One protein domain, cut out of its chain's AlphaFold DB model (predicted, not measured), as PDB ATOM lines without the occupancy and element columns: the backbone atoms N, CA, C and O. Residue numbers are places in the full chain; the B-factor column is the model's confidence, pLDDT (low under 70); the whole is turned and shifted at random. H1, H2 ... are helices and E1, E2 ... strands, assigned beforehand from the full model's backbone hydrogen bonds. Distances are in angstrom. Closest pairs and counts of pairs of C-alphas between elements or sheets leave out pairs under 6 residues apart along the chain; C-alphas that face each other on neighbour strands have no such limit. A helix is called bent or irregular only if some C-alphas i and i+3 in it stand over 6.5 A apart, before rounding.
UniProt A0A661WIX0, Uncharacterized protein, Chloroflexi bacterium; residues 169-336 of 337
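AT A GLANCE: This is residues 169 to 336 of the 337 residues of an uncharacterized protein of Chloroflexi bacterium (UniProt A0A661WIX0). A twisted wall of seven antiparallel strands curls round one kinked helix, H3, and a small two-strand hairpin, E1 and E2, sits by the last part of that helix. H1 lies away from the sheet at one end of the longest axis, and the link of residues 242 to 256 passes on the side of the sheet away from H3. The printed part has 168 residues, with three named helices and nine named strands in the order E1 E2 E3 H1 E4 E5 H2 E6 E7 E8 E9 H3. The large sheet runs E3 E4 E5 E9 E8 E7 E6, and the class is mixed, helices and strands. The whole is compact, with a radius of gyration of the C-alphas of 16.9 A and spans of 53 by 37 by 27 A.

IN THESE COORDINATES: E1, residues 169 to 172, begins at C-alpha 169 at (121.391, 151.673, 127.747), and E2 is residues 177 to 181. E3, residues 186 to 190, comes before H1, residues 206 to 217, which is 16.2 A long. E4, residues 222 to 227, and E5, residues 230 to 235, are 16.4 A and 16.6 A long. H2 is residues 237 to 241. E6, residues 257 to 267, begins at C-alpha 257 at (148.544, 164.956, 150.337) and is 29.5 A long; it bends by 51 degrees at residue 264. E7, residues 270 to 280, is 30.6 A long. E8, residues 289 to 296, is 24.4 A long, and E9, residues 302 to 307, is 17.3 A long. H3, residues 315 to 331, is 22.2 A long and ends at C-alpha 331 at (127.155, 163.115, 129.365). H3 has a kink of 45 degrees near residue 322 and is only just irregular: C-alphas 320 and 323 are 6.8 A apart.

HOW THE PARTS SIT: In the seven-strand sheet, E3 and E6 are the edge strands. E3 and E4 are antiparallel at 159 degrees, with N 188 and O 224 within hydrogen-bond range at 2.9 A. E4 and E5 form a hairpin, with N 225 and O 232 at 2.8 A. E5 and E9 are antiparallel at 167 degrees, with N 233 and O 304 at 2.7 A. E6 E7 E8 E9 form a meander, each strand the antiparallel neighbour of the one before: N 263 and O 274 are 2.9 A apart, N 279 and O 290 2.8 A, and N 305 and O 293 2.8 A. H3 is on one face of this sheet, in two layers, a helix layer and a sheet layer. The closest C-alphas of E6 and H3 are those of Ile 267 and Ser 331, 4.1 A apart; for E5 and H3 they are those of Gly 230 and Thr 322, 6.4 A apart. The hairpin E1 and E2 is a second sheet, with N 170 and O 179 at 2.9 A. The closest C-alphas of E2 and H3 are those of Tyr 181 and Ile 329, 5.7 A apart, while E1 and H3 are apart. Residues 177 to 178 of E2 also pair, antiparallel, with residues 334 to 335. H2 only grazes the large sheet, with its residues 237 to 240, and H1 is not on it. Every O i to N i+4 pair is within hydrogen-bond range in H1 and H2, and 10 of 13 are in H3.

THE WHOLE: The two C-alphas farthest apart are those of Gly 203 and Met 320, at 54.1 A. The printed part has no cut. The links E3 to H1 and H2 to E6 are long, with 15 residues each. The mean pLDDT of the printed part is 92.9, and residues 242 to 245 and 250 to 251 are under 70.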
ATOM      1  N   VAL A 169     122.216 150.802 126.900       98.38
ATOM      2  CA  VAL A 169     121.391 151.673 127.747       98.38
ATOM      3  C   VAL A 169     121.018 150.935 129.026       98.38
ATOM      4  O   VAL A 169     120.358 149.898 128.972       98.38
ATOM      5  N   TYR A 170     121.378 151.501 130.176       98.38
ATOM      6  CA  TYR A 170     120.855 151.075 131.471       98.38
ATOM      7  C   TYR A 170     119.718 152.003 131.898       98.38
ATOM      8  O   TYR A 170     119.789 153.217 131.717       98.38
ATOM      9  N   THR A 171     118.652 151.439 132.464       98.31
ATOM     10  CA  THR A 171     117.488 152.194 132.943       98.31
ATOM     11  C   THR A 171     117.109 151.727 134.339       98.31
ATOM     12  O   THR A 171     116.731 150.571 134.533       98.31
ATOM     13  N   ASN A 172     117.157 152.647 135.299       97.38
ATOM     14  CA  ASN A 172     116.676 152.435 136.652       97.38
ATOM     15  C   ASN A 172     115.263 153.014 136.779       97.38
ATOM     16  O   ASN A 172     115.070 154.169 137.150       97.38
ATOM     17  N   ASN A 173     114.255 152.202 136.456       96.88
ATOM     18  CA  ASN A 173     112.853 152.631 136.526       96.88
ATOM     19  C   ASN A 173     112.409 152.984 137.953       96.88
ATOM     20  O   ASN A 173     111.473 153.757 138.125       96.88
ATOM     21  N   ARG A 174     113.049 152.400 138.975       95.19
ATOM     22  CA  ARG A 174     112.690 152.629 140.379       95.19
ATOM     23  C   ARG A 174     113.100 154.022 140.839       95.19
ATOM     24  O   ARG A 174     112.320 154.682 141.516       95.19
ATOM     25  N   TYR A 175     114.307 154.438 140.466       95.50
ATOM     26  CA  TYR A 175     114.893 155.715 140.875       95.50
ATOM     27  C   TYR A 175     114.886 156.775 139.772       95.50
ATOM     28  O   TYR A 175     115.459 157.844 139.943       95.50
ATOM     29  N   GLY A 176     114.196 156.503 138.663       96.56
ATOM     30  CA  GLY A 176     113.837 157.523 137.689       96.56
ATOM     31  C   GLY A 176     115.020 158.067 136.896       96.56
ATOM     32  O   GLY A 176     115.057 159.261 136.640       96.56
ATOM     33  N   TYR A 177     115.984 157.236 136.494       97.81
ATOM     34  CA  TYR A 177     117.088 157.691 135.641       97.81
ATOM     35  C   TYR A 177     117.557 156.623 134.653       97.81
ATOM     36  O   TYR A 177     117.272 155.429 134.784       97.81
ATOM     37  N   GLN A 178     118.309 157.061 133.647       98.31
ATOM     38  CA  GLN A 178     119.006 156.186 132.717       98.31
ATOM     39  C   GLN A 178     120.322 156.808 132.240       98.31
ATOM     40  O   GLN A 178     120.493 158.025 132.270       98.31
ATOM     41  N   PHE A 179     121.229 155.970 131.747       98.38
ATOM     42  CA  PHE A 179     122.490 156.384 131.130       98.38
ATOM     43  C   PHE A 179     122.920 155.351 130.083       98.38
ATOM     44  O   PHE A 179     122.387 154.235 130.039       98.38
ATOM     45  N   LYS A 180     123.875 155.720 129.229       98.31
ATOM     46  CA  LYS A 180     124.516 154.804 128.287       98.31
ATOM     47  C   LYS A 180     125.920 154.419 128.758       98.31
ATOM     48  O   LYS A 180     126.603 155.228 129.372       98.31
ATOM     49  N   TYR A 181     126.375 153.215 128.429       97.88
ATOM     50  CA  TYR A 181     127.711 152.722 128.771       97.88
ATOM     51  C   TYR A 181     128.282 151.813 127.666       97.88
ATOM     52  O   TYR A 181     127.518 151.137 126.974       97.88
ATOM     53  N   PRO A 182     129.612 151.776 127.473       95.00
ATOM     54  CA  PRO A 182     130.232 150.934 126.453       95.00
ATOM     55  C   PRO A 182     130.177 149.450 126.837       95.00
ATOM     56  O   PRO A 182     130.219 149.106 128.016       95.00
ATOM     57  N   ASP A 183     130.218 148.554 125.847       95.12
ATOM     58  CA  ASP A 183     130.139 147.091 126.038       95.12
ATOM     59  C   ASP A 183     131.180 146.493 126.995       95.12
ATOM     60  O   ASP A 183     130.983 145.413 127.548       95.12
ATOM     61  N   ARG A 184     132.319 147.171 127.162       93.44
ATOM     62  CA  ARG A 184     133.406 146.730 128.045       93.44
ATOM     63  C   ARG A 184     133.263 147.220 129.484       93.44
ATOM     64  O   ARG A 184     134.077 146.821 130.314       93.44
ATOM     65  N   ALA A 185     132.302 148.095 129.772       96.94
ATOM     66  CA  ALA A 185     132.037 148.513 131.140       96.94
ATOM     67  C   ALA A 185     131.310 147.401 131.905       96.94
ATOM     68  O   ALA A 185     130.506 146.654 131.345       96.94
ATOM     69  N   THR A 186     131.601 147.300 133.198       97.94
ATOM     70  CA  THR A 186     130.933 146.370 134.111       97.94
ATOM     71  C   THR A 186     129.988 147.156 135.008       97.94
ATOM     72  O   THR A 186     130.382 148.180 135.561       97.94
ATOM     73  N   LEU A 187     128.745 146.687 135.135       98.12
ATOM     74  CA  LEU A 187     127.767 147.261 136.056       98.12
ATOM     75  C   LEU A 187     127.668 146.409 137.320       98.12
ATOM     76  O   LEU A 187     127.459 145.197 137.227       98.12
ATOM     77  N   SER A 188     127.750 147.064 138.475       96.94
ATOM     78  CA  SER A 188     127.526 146.470 139.794       96.94
ATOM     79  C   SER A 188     126.411 147.222 140.518       96.94
ATOM     80  O   SER A 188     126.259 148.436 140.366       96.94
ATOM     81  N   PHE A 189     125.614 146.492 141.292       96.50
ATOM     82  CA  PHE A 189     124.414 146.994 141.957       96.50
ATOM     83  C   PHE A 189     124.570 146.808 143.463       96.50
ATOM     84  O   PHE A 189     124.888 145.705 143.914       96.50
ATOM     85  N   PHE A 190     124.367 147.882 144.224       94.69
ATOM     86  CA  PHE A 190     124.452 147.858 145.678       94.69
ATOM     87  C   PHE A 190     123.156 148.358 146.319       94.69
ATOM     88  O   PHE A 190     122.609 149.410 145.975       94.69
ATOM     89  N   GLY A 191     122.670 147.567 147.271       93.88
ATOM     90  CA  GLY A 191     121.565 147.908 148.160       93.88
ATOM     91  C   GLY A 191     122.061 148.127 149.583       93.88
ATOM     92  O   GLY A 191     123.251 147.944 149.827       93.88
ATOM     93  N   PRO A 192     121.161 148.474 150.519       93.12
ATOM     94  CA  PRO A 192     121.515 148.706 151.916       93.12
ATOM     95  C   PRO A 192     122.338 147.555 152.505       93.12
ATOM     96  O   PRO A 192     121.893 146.398 152.485       93.12
ATOM     97  N   ASP A 193     123.515 147.876 153.042       91.06
ATOM     98  CA  ASP A 193     124.388 146.926 153.742       91.06
ATOM     99  C   ASP A 193     124.544 147.260 155.234       91.06
ATOM    100  O   ASP A 193     124.789 146.361 156.042       91.06
ATOM    101  N   THR A 194     124.307 148.515 155.624       90.56
ATOM    102  CA  THR A 194     124.285 148.948 157.023       90.56
ATOM    103  C   THR A 194     123.316 150.115 157.262       90.56
ATOM    104  O   THR A 194     122.748 150.701 156.339       90.56
ATOM    105  N   PHE A 195     123.059 150.415 158.535       90.56
ATOM    106  CA  PHE A 195     122.156 151.475 158.985       90.56
ATOM    107  C   PHE A 195     122.641 152.056 160.323       90.56
ATOM    108  O   PHE A 195     123.381 151.405 161.069       90.56
ATOM    109  N   SER A 196     122.226 153.284 160.646       89.38
ATOM    110  CA  SER A 196     122.558 153.908 161.928       89.38
ATOM    111  C   SER A 196     121.869 153.175 163.085       89.38
ATOM    112  O   SER A 196     120.658 152.962 163.032       89.38
ATOM    113  N   PRO A 197     122.568 152.839 164.187       89.88
ATOM    114  CA  PRO A 197     121.942 152.183 165.338       89.88
ATOM    115  C   PRO A 197     120.756 152.951 165.941       89.88
ATOM    116  O   PRO A 197     119.922 152.346 166.610       89.88
ATOM    117  N   ASN A 198     120.678 154.268 165.713       91.81
ATOM    118  CA  ASN A 198     119.579 155.110 166.186       91.81
ATOM    119  C   ASN A 198     118.287 154.936 165.372       91.81
ATOM    120  O   ASN A 198     117.220 155.288 165.871       91.81
ATOM    121  N   ASP A 199     118.377 154.373 164.167       91.31
ATOM    122  CA  ASP A 199     117.232 154.150 163.280       91.31
ATOM    123  C   ASP A 199     116.582 152.779 163.500       91.31
ATOM    124  O   ASP A 199     115.584 152.464 162.854       91.31
ATOM    125  N   LEU A 200     117.138 151.953 164.396       94.56
ATOM    126  CA  LEU A 200     116.601 150.629 164.696       94.56
ATOM    127  C   LEU A 200     115.233 150.758 165.390       94.56
ATOM    128  O   LEU A 200     115.170 151.268 166.515       94.56
ATOM    129  N   PRO A 201     114.133 150.267 164.785       96.50
ATOM    130  CA  PRO A 201     112.818 150.339 165.409       96.50
ATOM    131  C   PRO A 201     112.757 149.553 166.725       96.50
ATOM    132  O   PRO A 201     113.337 148.470 166.849       96.50
ATOM    133  N   GLU A 202     112.001 150.059 167.707       97.38
ATOM    134  CA  GLU A 202     111.810 149.360 168.983       97.38
ATOM    135  C   GLU A 202     111.250 147.945 168.762       97.38
ATOM    136  O   GLU A 202     110.188 147.755 168.170       97.38
ATOM    137  N   GLY A 203     111.960 146.943 169.288       97.25
ATOM    138  CA  GLY A 203     111.544 145.540 169.235       97.25
ATOM    139  C   GLY A 203     111.935 144.778 167.967       97.25
ATOM    140  O   GLY A 203     111.543 143.619 167.856       97.25
ATOM    141  N   MET A 204     112.701 145.380 167.052       97.88
ATOM    142  CA  MET A 204     113.254 144.718 165.864       97.88
ATOM    143  C   MET A 204     114.741 144.387 166.070       97.88
ATOM    144  O   MET A 204     115.460 145.163 166.706       97.88
ATOM    145  N   THR A 205     115.221 143.249 165.556       97.81
ATOM    146  CA  THR A 205     116.675 142.991 165.523       97.81
ATOM    147  C   THR A 205     117.337 143.728 164.363       97.81
ATOM    148  O   THR A 205     116.687 144.111 163.389       97.81
ATOM    149  N   SER A 206     118.655 143.917 164.441       95.81
ATOM    150  CA  SER A 206     119.404 144.549 163.356       95.81
ATOM    151  C   SER A 206     119.267 143.803 162.028       95.81
ATOM    152  O   SER A 206     119.141 144.436 160.983       95.81
ATOM    153  N   GLU A 207     119.255 142.468 162.060       96.75
ATOM    154  CA  GLU A 207     119.083 141.650 160.858       96.75
ATOM    155  C   GLU A 207     117.690 141.821 160.239       96.75
ATOM    156  O   GLU A 207     117.583 141.999 159.027       96.75
ATOM    157  N   GLU A 208     116.631 141.823 161.058       97.56
ATOM    158  CA  GLU A 208     115.248 142.015 160.594       97.56
ATOM    159  C   GLU A 208     115.046 143.397 159.953       97.56
ATOM    160  O   GLU A 208     114.350 143.536 158.937       97.56
ATOM    161  N   TYR A 209     115.673 144.428 160.528       95.62
ATOM    162  CA  TYR A 209     115.595 145.776 159.979       95.62
ATOM    163  C   TYR A 209     116.362 145.892 158.662       95.62
ATOM    164  O   TYR A 209     115.819 146.416 157.688       95.62
ATOM    165  N   LEU A 210     117.567 145.322 158.580       93.94
ATOM    166  CA  LEU A 210     118.338 145.297 157.337       93.94
ATOM    167  C   LEU A 210     117.601 144.543 156.218       93.94
ATOM    168  O   LEU A 210     117.535 145.041 155.096       93.94
ATOM    169  N   GLU A 211     116.971 143.401 156.515       95.38
ATOM    170  CA  GLU A 211     116.129 142.677 155.547       95.38
ATOM    171  C   GLU A 211     114.967 143.551 155.041       95.38
ATOM    172  O   GLU A 211     114.637 143.560 153.848       95.38
ATOM    173  N   THR A 212     114.361 144.331 155.942       95.12
ATOM    174  CA  THR A 212     113.293 145.278 155.599       95.12
ATOM    175  C   THR A 212     113.807 146.387 154.681       95.12
ATOM    176  O   THR A 212     113.154 146.699 153.678       95.12
ATOM    177  N   LEU A 213     114.986 146.948 154.967       93.12
ATOM    178  CA  LEU A 213     115.633 147.959 154.129       93.12
ATOM    179  C   LEU A 213     115.981 147.399 152.746       93.12
ATOM    180  O   LEU A 213     115.630 148.010 151.739       93.12
ATOM    181  N   GLN A 214     116.574 146.207 152.671       93.00
ATOM    182  CA  GLN A 214     116.922 145.553 151.405       93.00
ATOM    183  C   GLN A 214     115.689 145.276 150.541       93.00
ATOM    184  O   GLN A 214     115.698 145.514 149.332       93.00
ATOM    185  N   LYS A 215     114.579 144.852 151.151       94.00
ATOM    186  CA  LYS A 215     113.305 144.683 150.442       94.00
ATOM    187  C   LYS A 215     112.715 146.015 149.964       94.00
ATOM    188  O   LYS A 215     112.067 146.066 148.916       94.00
ATOM    189  N   THR A 216     112.925 147.082 150.733       93.12
ATOM    190  CA  THR A 216     112.370 148.416 150.462       93.12
ATOM    191  C   THR A 216     113.171 149.182 149.417       93.12
ATOM    192  O   THR A 216     112.571 149.852 148.581       93.12
ATOM    193  N   TYR A 217     114.496 149.069 149.410       91.00
ATOM    194  CA  TYR A 217     115.375 149.856 148.538       91.00
ATOM    195  C   TYR A 217     116.048 149.039 147.433       91.00
ATOM    196  O   TYR A 217     116.575 149.621 146.485       91.00
ATOM    197  N   THR A 218     115.934 147.707 147.463       92.06
ATOM    198  CA  THR A 218     116.552 146.783 146.494       92.06
ATOM    199  C   THR A 218     118.074 146.922 146.424       92.06
ATOM    200  O   THR A 218     118.674 147.727 147.131       92.06
ATOM    201  N   ASP A 219     118.703 146.130 145.565       92.75
ATOM    202  CA  ASP A 219     120.126 146.207 145.243       92.75
ATOM    203  C   ASP A 219     120.467 147.342 144.264       92.75
ATOM    204  O   ASP A 219     121.621 147.508 143.915       92.75
ATOM    205  N   GLN A 220     119.502 148.141 143.808       93.69
ATOM    206  CA  GLN A 220     119.727 149.192 142.802       93.69
ATOM    207  C   GLN A 220     119.821 150.601 143.392       93.69
ATOM    208  O   GLN A 220     119.656 151.583 142.663       93.69
ATOM    209  N   LEU A 221     120.003 150.709 144.711       94.12
ATOM    210  CA  LEU A 221     120.084 151.991 145.411       94.12
ATOM    211  C   LEU A 221     121.355 152.763 145.009       94.12
ATOM    212  O   LEU A 221     121.322 153.985 144.858       94.12
ATOM    213  N   CYS A 222     122.429 152.019 144.751       95.56
ATOM    214  CA  CYS A 222     123.651 152.487 144.127       95.56
ATOM    215  C   CYS A 222     123.957 151.676 142.875       95.56
ATOM    216  O   CYS A 222     123.883 150.445 142.893       95.56
ATOM    217  N   VAL A 223     124.376 152.353 141.813       97.69
ATOM    218  CA  VAL A 223     124.881 151.691 140.607       97.69
ATOM    219  C   VAL A 223     126.319 152.114 140.387       97.69
ATOM    220  O   VAL A 223     126.596 153.305 140.279       97.69
ATOM    221  N   GLN A 224     127.221 151.141 140.309       97.81
ATOM    222  CA  GLN A 224     128.611 151.357 139.931       97.81
ATOM    223  C   GLN A 224     128.818 150.938 138.481       97.81
ATOM    224  O   GLN A 224     128.369 149.874 138.055       97.81
ATOM    225  N   ILE A 225     129.535 151.771 137.743       98.25
ATOM    226  CA  ILE A 225     129.991 151.529 136.384       98.25
ATOM    227  C   ILE A 225     131.514 151.511 136.443       98.25
ATOM    228  O   ILE A 225     132.129 152.551 136.654       98.25
ATOM    229  N   GLU A 226     132.126 150.346 136.268       97.31
ATOM    230  CA  GLU A 226     133.580 150.221 136.170       97.31
ATOM    231  C   GLU A 226     134.004 150.161 134.706       97.31
ATOM    232  O   GLU A 226     133.490 149.356 133.922       97.31
ATOM    233  N   TYR A 227     134.976 150.990 134.334       95.94
ATOM    234  CA  TYR A 227     135.555 150.979 132.999       95.94
ATOM    235  C   TYR A 227     137.061 151.221 133.072       95.94
ATOM    236  O   TYR A 227     137.519 152.266 133.525       95.94
ATOM    237  N   SER A 228     137.844 150.272 132.552       95.94
ATOM    238  CA  SER A 228     139.305 150.374 132.461       95.94
ATOM    239  C   SER A 228     139.984 150.652 133.817       95.94
ATOM    240  O   SER A 228     140.188 149.718 134.594       95.94
ATOM    241  N   LEU A 229     140.362 151.905 134.089       96.12
ATOM    242  CA  LEU A 229     141.113 152.344 135.270       96.12
ATOM    243  C   LEU A 229     140.282 153.228 136.210       96.12
ATOM    244  O   LEU A 229     140.850 153.936 137.035       96.12
ATOM    245  N   GLY A 230     138.964 153.256 136.055       97.00
ATOM    246  CA  GLY A 230     138.113 154.182 136.784       97.00
ATOM    247  C   GLY A 230     136.684 153.697 136.913       97.00
ATOM    248  O   GLY A 230     136.299 152.650 136.381       97.00
ATOM    249  N   TYR A 231     135.907 154.479 137.647       97.38
ATOM    250  CA  TYR A 231     134.544 154.137 138.014       97.38
ATOM    251  C   TYR A 231     133.628 155.361 138.019       97.38
ATOM    252  O   TYR A 231     134.079 156.499 138.154       97.38
ATOM    253  N   ILE A 232     132.326 155.098 137.935       98.12
ATOM    254  CA  ILE A 232     131.244 156.036 138.237       98.12
ATOM    255  C   ILE A 232     130.288 155.342 139.209       98.12
ATOM    256  O   ILE A 232     129.858 154.227 138.946       98.12
ATOM    257  N   TYR A 233     129.919 156.006 140.293       97.69
ATOM    258  CA  TYR A 233     128.812 155.662 141.171       97.69
ATOM    259  C   TYR A 233     127.653 156.623 140.932       97.69
ATOM    260  O   TYR A 233     127.844 157.838 140.914       97.69
ATOM    261  N   ILE A 234     126.447 156.083 140.802       97.50
ATOM    262  CA  ILE A 234     125.199 156.846 140.780       97.50
ATOM    263  C   ILE A 234     124.392 156.432 142.006       97.50
ATOM    264  O   ILE A 234     123.900 155.306 142.094       97.50
ATOM    265  N   SER A 235     124.295 157.354 142.960       95.94
ATOM    266  CA  SER A 235     123.611 157.207 144.241       95.94
ATOM    267  C   SER A 235     122.220 157.824 144.149       95.94
ATOM    268  O   SER A 235     122.086 159.037 143.930       95.94
ATOM    269  N   ALA A 236     121.188 156.993 144.302       95.19
ATOM    270  CA  ALA A 236     119.807 157.448 144.234       95.19
ATOM    271  C   ALA A 236     119.433 158.341 145.431       95.19
ATOM    272  O   ALA A 236     120.014 158.214 146.509       95.19
ATOM    273  N   VAL A 237     118.413 159.191 145.263       93.50
ATOM    274  CA  VAL A 237     117.935 160.139 146.295       93.50
ATOM    275  C   VAL A 237     117.856 159.543 147.711       93.50
ATOM    276  O   VAL A 237     118.419 160.163 148.613       93.50
ATOM    277  N   PRO A 238     117.250 158.355 147.953       91.62
ATOM    278  CA  PRO A 238     117.120 157.837 149.317       91.62
ATOM    279  C   PRO A 238     118.460 157.543 150.003       91.62
ATOM    280  O   PRO A 238     118.525 157.553 151.225       91.62
ATOM    281  N   ASN A 239     119.530 157.320 149.235       89.75
ATOM    282  CA  ASN A 239     120.880 157.110 149.764       89.75
ATOM    283  C   ASN A 239     121.618 158.425 150.074       89.75
ATOM    284  O   ASN A 239     122.675 158.413 150.695       89.75
ATOM    285  N   ASN A 240     121.096 159.565 149.608       84.06
ATOM    286  CA  ASN A 240     121.714 160.879 149.803       84.06
ATOM    287  C   ASN A 240     121.078 161.666 150.959       84.06
ATOM    288  O   ASN A 240     121.684 162.618 151.446       84.06
ATOM    289  N   THR A 241     119.847 161.322 151.352       76.69
ATOM    290  CA  THR A 241     119.051 162.079 152.335       76.69
ATOM    291  C   THR A 241     118.909 161.394 153.683       76.69
ATOM    292  O   THR A 241     118.659 162.071 154.677       76.69
ATOM    293  N   GLU A 242     119.012 160.073 153.715       64.12
ATOM    294  CA  GLU A 242     118.884 159.286 154.933       64.12
ATOM    295  C   GLU A 242     120.281 158.932 155.468       64.12
ATOM    296  O   GLU A 242     121.208 158.754 154.682       64.12
ATOM    297  N   ASP A 243     120.437 158.750 156.783       61.72
ATOM    298  CA  ASP A 243     121.681 158.252 157.414       61.72
ATOM    299  C   ASP A 243     121.995 156.775 157.038       61.72
ATOM    300  O   ASP A 243     122.857 156.124 157.639       61.72
ATOM    301  N   PHE A 244     121.288 156.218 156.046       57.66
ATOM    302  CA  PHE A 244     121.468 154.862 155.545       57.66
ATOM    303  C   PHE A 244     122.653 154.784 154.588       57.66
ATOM    304  O   PHE A 244     122.866 155.626 153.719       57.66
ATOM    305  N   MET A 245     123.434 153.729 154.776       64.56
ATOM    306  CA  MET A 245     124.755 153.568 154.207       64.56
ATOM    307  C   MET A 245     124.687 152.472 153.156       64.56
ATOM    308  O   MET A 245     124.597 151.293 153.473       64.56
ATOM    309  N   VAL A 246     124.697 152.878 151.896       76.44
ATOM    310  CA  VAL A 246     125.459 152.154 150.887       76.44
ATOM    311  C   VAL A 246     126.647 153.035 150.592       76.44
ATOM    312  O   VAL A 246     126.466 154.212 150.258       76.44
ATOM    313  N   ASP A 247     127.851 152.489 150.741       81.50
ATOM    314  CA  ASP A 247     129.066 153.214 150.395       81.50
ATOM    315  C   ASP A 247     129.136 153.407 148.871       81.50
ATOM    316  O   ASP A 247     129.694 152.611 148.120       81.50
ATOM    317  N   CYS A 248     128.463 154.456 148.398       83.06
ATOM    318  CA  CYS A 248     128.438 154.903 147.010       83.06
ATOM    319  C   CYS A 248     129.623 155.823 146.735       83.06
ATOM    320  O   CYS A 248     129.459 157.008 146.420       83.06
ATOM    321  N   GLY A 249     130.812 155.276 146.927       73.44
ATOM    322  CA  GLY A 249     132.077 155.974 146.828       73.44
ATOM    323  C   GLY A 249     133.190 155.047 147.278       73.44
ATOM    324  O   GLY A 249     132.970 154.098 148.018       73.44
ATOM    325  N   ASN A 250     134.400 155.285 146.793       66.94
ATOM    326  CA  ASN A 250     135.531 154.481 147.215       66.94
ATOM    327  C   ASN A 250     136.065 155.069 148.533       66.94
ATOM    328  O   ASN A 250     136.741 156.098 148.516       66.94
ATOM    329  N   THR A 251     135.760 154.451 149.680       61.16
ATOM    330  CA  THR A 251     136.360 154.809 150.982       61.16
ATOM    331  C   THR A 251     137.732 154.163 151.154       61.16
ATOM    332  O   THR A 251     138.045 153.500 152.145       61.16
ATOM    333  N   GLU A 252     138.601 154.348 150.167       71.12
ATOM    334  CA  GLU A 252     139.976 153.909 150.320       71.12
ATOM    335  C   GLU A 252     140.732 154.861 151.253       71.12
ATOM    336  O   GLU A 252     140.679 156.087 151.143       71.12
ATOM    337  N   SER A 253     141.429 154.281 152.231       75.88
ATOM    338  CA  SER A 253     142.275 155.034 153.150       75.88
ATOM    339  C   SER A 253     143.595 155.349 152.462       75.88
ATOM    340  O   SER A 253     144.484 154.502 152.392       75.88
ATOM    341  N   PHE A 254     143.744 156.584 152.004       79.81
ATOM    342  CA  PHE A 254     144.961 157.043 151.352       79.81
ATOM    343  C   PHE A 254     145.973 157.650 152.341       79.81
ATOM    344  O   PHE A 254     145.600 158.236 153.358       79.81
ATOM    345  N   SER A 255     147.274 157.518 152.055       82.44
ATOM    346  CA  SER A 255     148.361 158.121 152.846       82.44
ATOM    347  C   SER A 255     149.191 159.087 151.998       82.44
ATOM    348  O   SER A 255     150.001 158.645 151.185       82.44
ATOM    349  N   GLY A 256     149.011 160.396 152.181       90.81
ATOM    350  CA  GLY A 256     149.615 161.413 151.312       90.81
ATOM    351  C   GLY A 256     148.915 162.768 151.418       90.81
ATOM    352  O   GLY A 256     148.193 163.020 152.385       90.81
ATOM    353  N   GLU A 257     149.166 163.638 150.442       95.38
ATOM    354  CA  GLU A 257     148.544 164.956 150.337       95.38
ATOM    355  C   GLU A 257     147.180 164.851 149.641       95.38
ATOM    356  O   GLU A 257     147.011 164.077 148.703       95.38
ATOM    357  N   ILE A 258     146.200 165.614 150.130       95.00
ATOM    358  CA  ILE A 258     144.862 165.715 149.543       95.00
ATOM    359  C   ILE A 258     144.693 167.156 149.079       95.00
ATOM    360  O   ILE A 258     144.668 168.080 149.898       95.00
ATOM    361  N   LEU A 259     144.585 167.337 147.769       94.81
ATOM    362  CA  LEU A 259     144.410 168.627 147.125       94.81
ATOM    363  C   LEU A 259     142.950 168.773 146.687       94.81
ATOM    364  O   LEU A 259     142.410 167.850 146.080       94.81
ATOM    365  N   PRO A 260     142.276 169.899 146.978       95.69
ATOM    366  CA  PRO A 260     140.929 170.125 146.471       95.69
ATOM    367  C   PRO A 260     140.954 170.194 144.941       95.69
ATOM    368  O   PRO A 260     141.813 170.858 144.359       95.69
ATOM    369  N   LEU A 261     139.985 169.542 144.307       95.44
ATOM    370  CA  LEU A 261     139.844 169.489 142.858       95.44
ATOM    371  C   LEU A 261     138.432 169.924 142.468       95.44
ATOM    372  O   LEU A 261     137.445 169.456 143.031       95.44
ATOM    373  N   GLU A 262     138.338 170.804 141.477       95.38
ATOM    374  CA  GLU A 262     137.072 171.200 140.867       95.38
ATOM    375  C   GLU A 262     137.164 171.020 139.354       95.38
ATOM    376  O   GLU A 262     138.172 171.375 138.735       95.38
ATOM    377  N   ARG A 263     136.109 170.475 138.744       94.94
ATOM    378  CA  ARG A 263     136.047 170.268 137.294       94.94
ATOM    379  C   ARG A 263     134.654 170.554 136.764       94.94
ATOM    380  O   ARG A 263     133.655 170.164 137.350       94.94
ATOM    381  N   THR A 264     134.586 171.229 135.627       94.69
ATOM    382  CA  THR A 264     133.325 171.446 134.916       94.69
ATOM    383  C   THR A 264     133.013 170.229 134.045       94.69
ATOM    384  O   THR A 264     133.813 169.902 133.175       94.69
ATOM    385  N   ILE A 265     131.871 169.577 134.277       94.38
ATOM    386  CA  ILE A 265     131.421 168.375 133.558       94.38
ATOM    387  C   ILE A 265     130.088 168.655 132.868       94.38
ATOM    388  O   ILE A 265     129.177 169.226 133.467       94.38
ATOM    389  N   SER A 266     129.949 168.220 131.619       92.81
ATOM    390  CA  SER A 266     128.678 168.278 130.891       92.81
ATOM    391  C   SER A 266     127.862 167.003 131.116       92.81
ATOM    392  O   SER A 266     128.358 165.901 130.889       92.81
ATOM    393  N   ILE A 267     126.606 167.158 131.538       95.25
ATOM    394  CA  ILE A 267     125.642 166.069 131.741       95.25
ATOM    395  C   ILE A 267     124.360 166.428 130.988       95.25
ATOM    396  O   ILE A 267     123.666 167.384 131.340       95.25
ATOM    397  N   GLY A 268     124.047 165.680 129.928       90.81
ATOM    398  CA  GLY A 268     122.972 166.036 129.008       90.81
ATOM    399  C   GLY A 268     123.239 167.382 128.324       90.81
ATOM    400  O   GLY A 268     124.282 167.574 127.703       90.81
ATOM    401  N   SER A 269     122.287 168.313 128.424       88.38
ATOM    402  CA  SER A 269     122.434 169.695 127.936       88.38
ATOM    403  C   SER A 269     123.015 170.658 128.971       88.38
ATOM    404  O   SER A 269     123.315 171.801 128.632       88.38
ATOM    405  N   GLU A 270     123.146 170.215 130.220       93.44
ATOM    406  CA  GLU A 270     123.532 171.056 131.346       93.44
ATOM    407  C   GLU A 270     125.011 170.875 131.686       93.44
ATOM    408  O   GLU A 270     125.667 169.897 131.317       93.44
ATOM    409  N   THR A 271     125.554 171.851 132.402       95.00
ATOM    410  CA  THR A 271     126.942 171.841 132.855       95.00
ATOM    411  C   THR A 271     126.982 171.977 134.368       95.00
ATOM    412  O   THR A 271     126.370 172.882 134.932       95.00
ATOM    413  N   TYR A 272     127.728 171.090 135.017       95.69
ATOM    414  CA  TYR A 272     127.835 170.995 136.466       95.69
ATOM    415  C   TYR A 272     129.275 171.233 136.913       95.69
ATOM    416  O   TYR A 272     130.225 170.840 136.234       95.69
ATOM    417  N   LEU A 273     129.442 171.847 138.083       96.50
ATOM    418  CA  LEU A 273     130.731 171.912 138.762       96.50
ATOM    419  C   LEU A 273     130.875 170.675 139.652       96.50
ATOM    420  O   LEU A 273     130.253 170.591 140.710       96.50
ATOM    421  N   ALA A 274     131.677 169.714 139.207       97.44
ATOM    422  CA  ALA A 274     132.110 168.594 140.023       97.44
ATOM    423  C   ALA A 274     133.135 169.075 141.050       97.44
ATOM    424  O   ALA A 274     134.062 169.814 140.712       97.44
ATOM    425  N   GLN A 275     132.967 168.639 142.292       97.31
ATOM    426  CA  GLN A 275     133.851 168.964 143.405       97.31
ATOM    427  C   GLN A 275     134.448 167.687 143.959       97.31
ATOM    428  O   GLN A 275     133.808 166.639 143.938       97.31
ATOM    429  N   GLY A 276     135.669 167.765 144.459       95.69
ATOM    430  CA  GLY A 276     136.343 166.584 144.937       95.69
ATOM    431  C   GLY A 276     137.748 166.848 145.410       95.69
ATOM    432  O   GLY A 276     138.084 167.945 145.868       95.69
ATOM    433  N   PHE A 277     138.569 165.817 145.302       95.38
ATOM    434  CA  PHE A 277     139.969 165.896 145.647       95.38
ATOM    435  C   PHE A 277     140.828 165.026 144.739       95.38
ATOM    436  O   PHE A 277     140.411 163.978 144.246       95.38
ATOM    437  N   GLU A 278     142.054 165.487 144.562       95.75
ATOM    438  CA  GLU A 278     143.172 164.728 144.037       95.75
ATOM    439  C   GLU A 278     144.024 164.278 145.222       95.75
ATOM    440  O   GLU A 278     144.329 165.048 146.137       95.75
ATOM    441  N   PHE A 279     144.363 163.002 145.231       94.94
ATOM    442  CA  PHE A 279     145.243 162.404 146.206       94.94
ATOM    443  C   PHE A 279     146.622 162.207 145.583       94.94
ATOM    444  O   PHE A 279     146.732 161.583 144.529       94.94
ATOM    445  N   THR A 280     147.672 162.670 146.263       95.75
ATOM    446  CA  THR A 280     149.063 162.511 145.823       95.75
ATOM    447  C   THR A 280     149.930 161.955 146.954       95.75
ATOM    448  O   THR A 280     150.202 162.595 147.971       95.75
ATOM    449  N   GLY A 281     150.370 160.717 146.772       93.75
ATOM    450  CA  GLY A 281     151.275 159.966 147.627       93.75
ATOM    451  C   GLY A 281     152.725 160.068 147.155       93.75
ATOM    452  O   GLY A 281     153.181 161.095 146.661       93.75
ATOM    453  N   THR A 282     153.496 158.995 147.345       94.62
ATOM    454  CA  THR A 282     154.942 158.983 147.046       94.62
ATOM    455  C   THR A 282     155.301 158.626 145.602       94.62
ATOM    456  O   THR A 282     156.486 158.615 145.268       94.62
ATOM    457  N   GLY A 283     154.320 158.295 144.767       93.62
ATOM    458  CA  GLY A 283     154.527 157.773 143.420       93.62
ATOM    459  C   GLY A 283     153.315 158.010 142.526       93.62
ATOM    460  O   GLY A 283     152.317 158.564 142.965       93.62
ATOM    461  N   GLU A 284     153.433 157.597 141.263       94.25
ATOM    462  CA  GLU A 284     152.483 157.939 140.188       94.25
ATOM    463  C   GLU A 284     151.465 156.834 139.869       94.25
ATOM    464  O   GLU A 284     150.635 156.999 138.972       94.25
ATOM    465  N   THR A 285     151.550 155.687 140.543       96.06
ATOM    466  CA  THR A 285     150.591 154.588 140.376       96.06
ATOM    467  C   THR A 285     149.244 154.965 140.985       96.06
ATOM    468  O   THR A 285     149.197 155.766 141.908       96.06
ATOM    469  N   LEU A 286     148.136 154.401 140.506       94.44
ATOM    470  CA  LEU A 286     146.787 154.796 140.940       94.44
ATOM    471  C   LEU A 286     146.470 154.536 142.423       94.44
ATOM    472  O   LEU A 286     145.572 155.160 142.985       94.44
ATOM    473  N   ASP A 287     147.199 153.632 143.078       94.38
ATOM    474  CA  ASP A 287     147.147 153.455 144.537       94.38
ATOM    475  C   ASP A 287     147.879 154.569 145.310       94.38
ATOM    476  O   ASP A 287     147.668 154.749 146.510       94.38
ATOM    477  N   GLN A 288     148.737 155.330 144.626       94.88
ATOM    478  CA  GLN A 288     149.508 156.446 145.170       94.88
ATOM    479  C   GLN A 288     149.113 157.802 144.573       94.88
ATOM    480  O   GLN A 288     149.456 158.809 145.168       94.88
ATOM    481  N   HIS A 289     148.394 157.860 143.453       95.88
ATOM    482  CA  HIS A 289     147.959 159.092 142.800       95.88
ATOM    483  C   HIS A 289     146.604 158.868 142.118       95.88
ATOM    484  O   HIS A 289     146.522 158.147 141.125       95.88
ATOM    485  N   ASN A 290     145.526 159.448 142.647       95.31
ATOM    486  CA  ASN A 290     144.183 159.299 142.078       95.31
ATOM    487  C   ASN A 290     143.305 160.532 142.313       95.31
ATOM    488  O   ASN A 290     143.686 161.455 143.024       95.31
ATOM    489  N   GLU A 291     142.119 160.534 141.709       95.69
ATOM    490  CA  GLU A 291     141.098 161.554 141.936       95.69
ATOM    491  C   GLU A 291     139.761 160.916 142.310       95.69
ATOM    492  O   GLU A 291     139.426 159.822 141.840       95.69
ATOM    493  N   LEU A 292     138.988 161.645 143.112       95.81
ATOM    494  CA  LEU A 292     137.569 161.419 143.347       95.81
ATOM    495  C   LEU A 292     136.844 162.753 143.191       95.81
ATOM    496  O   LEU A 292     137.154 163.718 143.887       95.81
ATOM    497  N   LEU A 293     135.848 162.785 142.315       96.62
ATOM    498  CA  LEU A 293     134.956 163.915 142.075       96.62
ATOM    499  C   LEU A 293     133.512 163.485 142.325       96.62
ATOM    500  O   LEU A 293     133.148 162.333 142.097       96.62
ATOM    501  N   TRP A 294     132.665 164.412 142.757       96.75
ATOM    502  CA  TRP A 294     131.230 164.204 142.880       96.75
ATOM    503  C   TRP A 294     130.426 165.416 142.415       96.75
ATOM    504  O   TRP A 294     130.885 166.559 142.424       96.75
ATOM    505  N   ILE A 295     129.191 165.142 142.005       97.12
ATOM    506  CA  ILE A 295     128.212 166.100 141.502       97.12
ATOM    507  C   ILE A 295     126.872 165.780 142.166       97.12
ATOM    508  O   ILE A 295     126.426 164.632 142.146       97.12
ATOM    509  N   ASN A 296     126.219 166.795 142.726       96.00
ATOM    510  CA  ASN A 296     124.821 166.703 143.141       96.00
ATOM    511  C   ASN A 296     123.948 167.237 142.005       96.00
ATOM    512  O   ASN A 296     124.144 168.372 141.566       96.00
ATOM    513  N   LEU A 297     123.020 166.418 141.518       96.69
ATOM    514  CA  LEU A 297     122.141 166.766 140.408       96.69
ATOM    515  C   LEU A 297     120.835 167.394 140.902       96.69
ATOM    516  O   LEU A 297     120.445 167.243 142.060       96.69
ATOM    517  N   GLU A 298     120.133 168.083 140.001       95.62
ATOM    518  CA  GLU A 298     118.848 168.725 140.311       95.62
ATOM    519  C   GLU A 298     117.731 167.723 140.638       95.62
ATOM    520  O   GLU A 298     116.818 168.041 141.397       95.62
ATOM    521  N   ASP A 299     117.814 166.501 140.103       94.50
ATOM    522  CA  ASP A 299     116.884 165.405 140.401       94.50
ATOM    523  C   ASP A 299     117.128 164.758 141.783       94.50
ATOM    524  O   ASP A 299     116.401 163.850 142.185       94.50
ATOM    525  N   GLY A 300     118.135 165.241 142.523       94.94
ATOM    526  CA  GLY A 300     118.527 164.762 143.847       94.94
ATOM    527  C   GLY A 300     119.452 163.542 143.833       94.94
ATOM    528  O   GLY A 300     119.916 163.123 144.899       94.94
ATOM    529  N   ASN A 301     119.738 162.965 142.662       95.50
ATOM    530  CA  ASN A 301     120.734 161.908 142.546       95.50
ATOM    531  C   ASN A 301     122.142 162.509 142.679       95.50
ATOM    532  O   ASN A 301     122.401 163.663 142.327       95.50
ATOM    533  N   ARG A 302     123.075 161.712 143.202       96.06
ATOM    534  CA  ARG A 302     124.480 162.099 143.350       96.06
ATOM    535  C   ARG A 302     125.327 161.190 142.487       96.06
ATOM    536  O   ARG A 302     125.212 159.970 142.574       96.06
ATOM    537  N   ILE A 303     126.202 161.783 141.693       97.38
ATOM    538  CA  ILE A 303     127.185 161.059 140.897       97.38
ATOM    539  C   ILE A 303     128.549 161.249 141.545       97.38
ATOM    540  O   ILE A 303     128.920 162.379 141.835       97.38
ATOM    541  N   ALA A 304     129.297 160.172 141.748       97.00
ATOM    542  CA  ALA A 304     130.704 160.216 142.130       97.00
ATOM    543  C   ALA A 304     131.534 159.448 141.100       97.00
ATOM    544  O   ALA A 304     131.090 158.418 140.613       97.00
ATOM    545  N   PHE A 305     132.713 159.923 140.727       97.50
ATOM    546  CA  PHE A 305     133.548 159.268 139.723       97.50
ATOM    547  C   PHE A 305     135.023 159.556 139.970       97.50
ATOM    548  O   PHE A 305     135.375 160.542 140.618       97.50
ATOM    549  N   GLY A 306     135.885 158.680 139.471       96.38
ATOM    550  CA  GLY A 306     137.312 158.792 139.724       96.38
ATOM    551  C   GLY A 306     138.110 157.604 139.220       96.38
ATOM    552  O   GLY A 306     137.607 156.755 138.474       96.38
ATOM    553  N   ALA A 307     139.368 157.545 139.647       95.94
ATOM    554  CA  ALA A 307     140.273 156.460 139.290       95.94
ATOM    555  C   ALA A 307     140.208 155.311 140.306       95.94
ATOM    556  O   ALA A 307     140.148 155.526 141.518       95.94
ATOM    557  N   THR A 308     140.256 154.076 139.815       94.38
ATOM    558  CA  THR A 308     140.348 152.871 140.644       94.38
ATOM    559  C   THR A 308     141.786 152.691 141.116       94.38
ATOM    560  O   THR A 308     142.716 152.725 140.311       94.38
ATOM    561  N   SER A 309     141.971 152.426 142.405       93.75
ATOM    562  CA  SER A 309     143.280 152.183 143.013       93.75
ATOM    563  C   SER A 309     143.967 150.951 142.432       93.75
ATOM    564  O   SER A 309     143.442 149.834 142.474       93.75
ATOM    565  N   ARG A 310     145.143 151.155 141.829       92.94
ATOM    566  CA  ARG A 310     145.898 150.117 141.119       92.94
ATOM    567  C   ARG A 310     147.396 150.383 141.169       92.94
ATOM    568  O   ARG A 310     147.848 151.492 140.925       92.94
ATOM    569  N   THR A 311     148.166 149.320 141.378       94.56
ATOM    570  CA  THR A 311     149.642 149.358 141.399       94.56
ATOM    571  C   THR A 311     150.275 149.131 140.024       94.56
ATOM    572  O   THR A 311     151.483 149.280 139.863       94.56
ATOM    573  N   ASP A 312     149.483 148.717 139.032       92.44
ATOM    574  CA  ASP A 312     149.938 148.330 137.693       92.44
ATOM    575  C   ASP A 312     149.602 149.359 136.603       92.44
ATOM    576  O   ASP A 312     149.822 149.092 135.421       92.44
ATOM    577  N   ALA A 313     149.079 150.523 136.988       93.75
ATOM    578  CA  ALA A 313     148.744 151.622 136.093       93.75
ATOM    579  C   ALA A 313     149.024 152.965 136.769       93.75
ATOM    580  O   ALA A 313     148.901 153.083 137.989       93.75
ATOM    581  N   ASN A 314     149.375 153.966 135.963       95.06
ATOM    582  CA  ASN A 314     149.680 155.307 136.445       95.06
ATOM    583  C   ASN A 314     148.487 156.252 136.280       95.06
ATOM    584  O   ASN A 314     147.622 156.039 135.429       95.06
ATOM    585  N   TYR A 315     148.486 157.340 137.046       94.75
ATOM    586  CA  TYR A 315     147.452 158.371 136.977       94.75
ATOM    587  C   TYR A 315     147.308 158.999 135.584       94.75
ATOM    588  O   TYR A 315     146.198 159.140 135.072       94.75
ATOM    589  N   GLU A 316     148.423 159.236 134.893       92.50
ATOM    590  CA  GLU A 316     148.421 159.726 133.508       92.50
ATOM    591  C   GLU A 316     147.669 158.787 132.540       92.50
ATOM    592  O   GLU A 316     146.967 159.244 131.637       92.50
ATOM    593  N   ASP A 317     147.765 157.463 132.726       88.25
ATOM    594  CA  ASP A 317     147.032 156.505 131.890       88.25
ATOM    595  C   ASP A 317     145.518 156.604 132.111       88.25
ATOM    596  O   ASP A 317     144.739 156.448 131.163       88.25
ATOM    597  N   TYR A 318     145.096 156.869 133.349       94.88
ATOM    598  CA  TYR A 318     143.697 157.119 133.674       94.88
ATOM    599  C   TYR A 318     143.195 158.397 132.988       94.88
ATOM    600  O   TYR A 318     142.184 158.324 132.281       94.88
ATOM    601  N   LEU A 319     143.928 159.513 133.101       92.12
ATOM    602  CA  LEU A 319     143.567 160.793 132.475       92.12
ATOM    603  C   LEU A 319     143.422 160.657 130.953       92.12
ATOM    604  O   LEU A 319     142.419 161.059 130.368       92.12
ATOM    605  N   MET A 320     144.396 160.014 130.306       86.88
ATOM    606  CA  MET A 320     144.464 159.953 128.844       86.88
ATOM    607  C   MET A 320     143.487 158.960 128.204       86.88
ATOM    608  O   MET A 320     143.139 159.119 127.035       86.88
ATOM    609  N   LYS A 321     143.085 157.898 128.917       86.06
ATOM    610  CA  LYS A 321     142.318 156.782 128.319       86.06
ATOM    611  C   LYS A 321     140.955 156.560 128.950       86.06
ATOM    612  O   LYS A 321     140.041 156.098 128.271       86.06
ATOM    613  N   THR A 322     140.838 156.801 130.251       92.56
ATOM    614  CA  THR A 322     139.677 156.366 131.030       92.56
ATOM    615  C   THR A 322     138.757 157.535 131.339       92.56
ATOM    616  O   THR A 322     137.570 157.441 131.046       92.56
ATOM    617  N   GLN A 323     139.303 158.646 131.838       94.50
ATOM    618  CA  GLN A 323     138.534 159.830 132.230       94.50
ATOM    619  C   GLN A 323     137.621 160.333 131.106       94.50
ATOM    620  O   GLN A 323     136.432 160.527 131.330       94.50
ATOM    621  N   ILE A 324     138.138 160.428 129.876       91.56
ATOM    622  CA  ILE A 324     137.362 160.859 128.701       91.56
ATOM    623  C   ILE A 324     136.127 159.969 128.486       91.56
ATOM    624  O   ILE A 324     135.046 160.465 128.180       91.56
ATOM    625  N   ILE A 325     136.263 158.651 128.660       94.44
ATOM    626  CA  ILE A 325     135.144 157.714 128.494       94.44
ATOM    627  C   ILE A 325     134.166 157.813 129.666       94.44
ATOM    628  O   ILE A 325     132.959 157.743 129.445       94.44
ATOM    629  N   LEU A 326     134.654 158.016 130.895       97.31
ATOM    630  CA  LEU A 326     133.775 158.258 132.041       97.31
ATOM    631  C   LEU A 326     132.941 159.525 131.824       97.31
ATOM    632  O   LEU A 326     131.724 159.480 131.961       97.31
ATOM    633  N   GLU A 327     133.557 160.622 131.390       95.69
ATOM    634  CA  GLU A 327     132.846 161.869 131.087       95.69
ATOM    635  C   GLU A 327     131.843 161.701 129.935       95.69
ATOM    636  O   GLU A 327     130.737 162.238 129.998       95.69
ATOM    637  N   GLN A 328     132.156 160.882 128.924       95.31
ATOM    638  CA  GLN A 328     131.179 160.506 127.898       95.31
ATOM    639  C   GLN A 328     129.994 159.733 128.486       95.31
ATOM    640  O   GLN A 328     128.856 160.054 128.155       95.31
ATOM    641  N   ILE A 329     130.218 158.760 129.377       97.75
ATOM    642  CA  ILE A 329     129.131 158.048 130.072       97.75
ATOM    643  C   ILE A 329     128.268 159.046 130.853       97.75
ATOM    644  O   ILE A 329     127.046 159.059 130.685       97.75
ATOM    645  N   LEU A 330     128.893 159.936 131.630       97.81
ATOM    646  CA  LEU A 330     128.203 160.980 132.393       97.81
ATOM    647  C   LEU A 330     127.366 161.898 131.498       97.81
ATOM    648  O   LEU A 330     126.222 162.195 131.835       97.81
ATOM    649  N   SER A 331     127.878 162.268 130.322       96.62
ATOM    650  CA  SER A 331     127.155 163.115 129.365       96.62
ATOM    651  C   SER A 331     125.825 162.511 128.894       96.62
ATOM    652  O   SER A 331     124.919 163.241 128.494       96.62
ATOM    653  N   THR A 332     125.673 161.185 128.986       97.69
ATOM    654  CA  THR A 332     124.462 160.466 128.562       97.69
ATOM    655  C   THR A 332     123.434 160.265 129.672       97.69
ATOM    656  O   THR A 332     122.344 159.747 129.400       97.69
ATOM    657  N   TYR A 333     123.764 160.643 130.911       98.31
ATOM    658  CA  TYR A 333     122.835 160.559 132.027       98.31
ATOM    659  C   TYR A 333     121.622 161.464 131.788       98.31
ATOM    660  O   TYR A 333     121.755 162.622 131.384       98.31
ATOM    661  N   ARG A 334     120.427 160.938 132.062       97.25
ATOM    662  CA  ARG A 334     119.187 161.717 132.054       97.25
ATOM    663  C   ARG A 334     118.159 161.158 133.045       97.25
ATOM    664  O   ARG A 334     118.005 159.932 133.117       97.25
ATOM    665  N   PRO A 335     117.414 162.026 133.751       97.00
ATOM    666  CA  PRO A 335     116.265 161.598 134.535       97.00
ATOM    667  C   PRO A 335     115.152 161.068 133.615       97.00
ATOM    668  O   PRO A 335     114.989 161.518 132.476       97.00
ATOM    669  N   LEU A 336     114.388 160.097 134.105       95.25
ATOM    670  CA  LEU A 336     113.143 159.639 133.494       95.25
ATOM    671  C   LEU A 336     112.035 160.613 133.915       95.25
ATOM    672  O   LEU A 336     111.873 160.879 135.104       95.25
TER     673      LEU A 336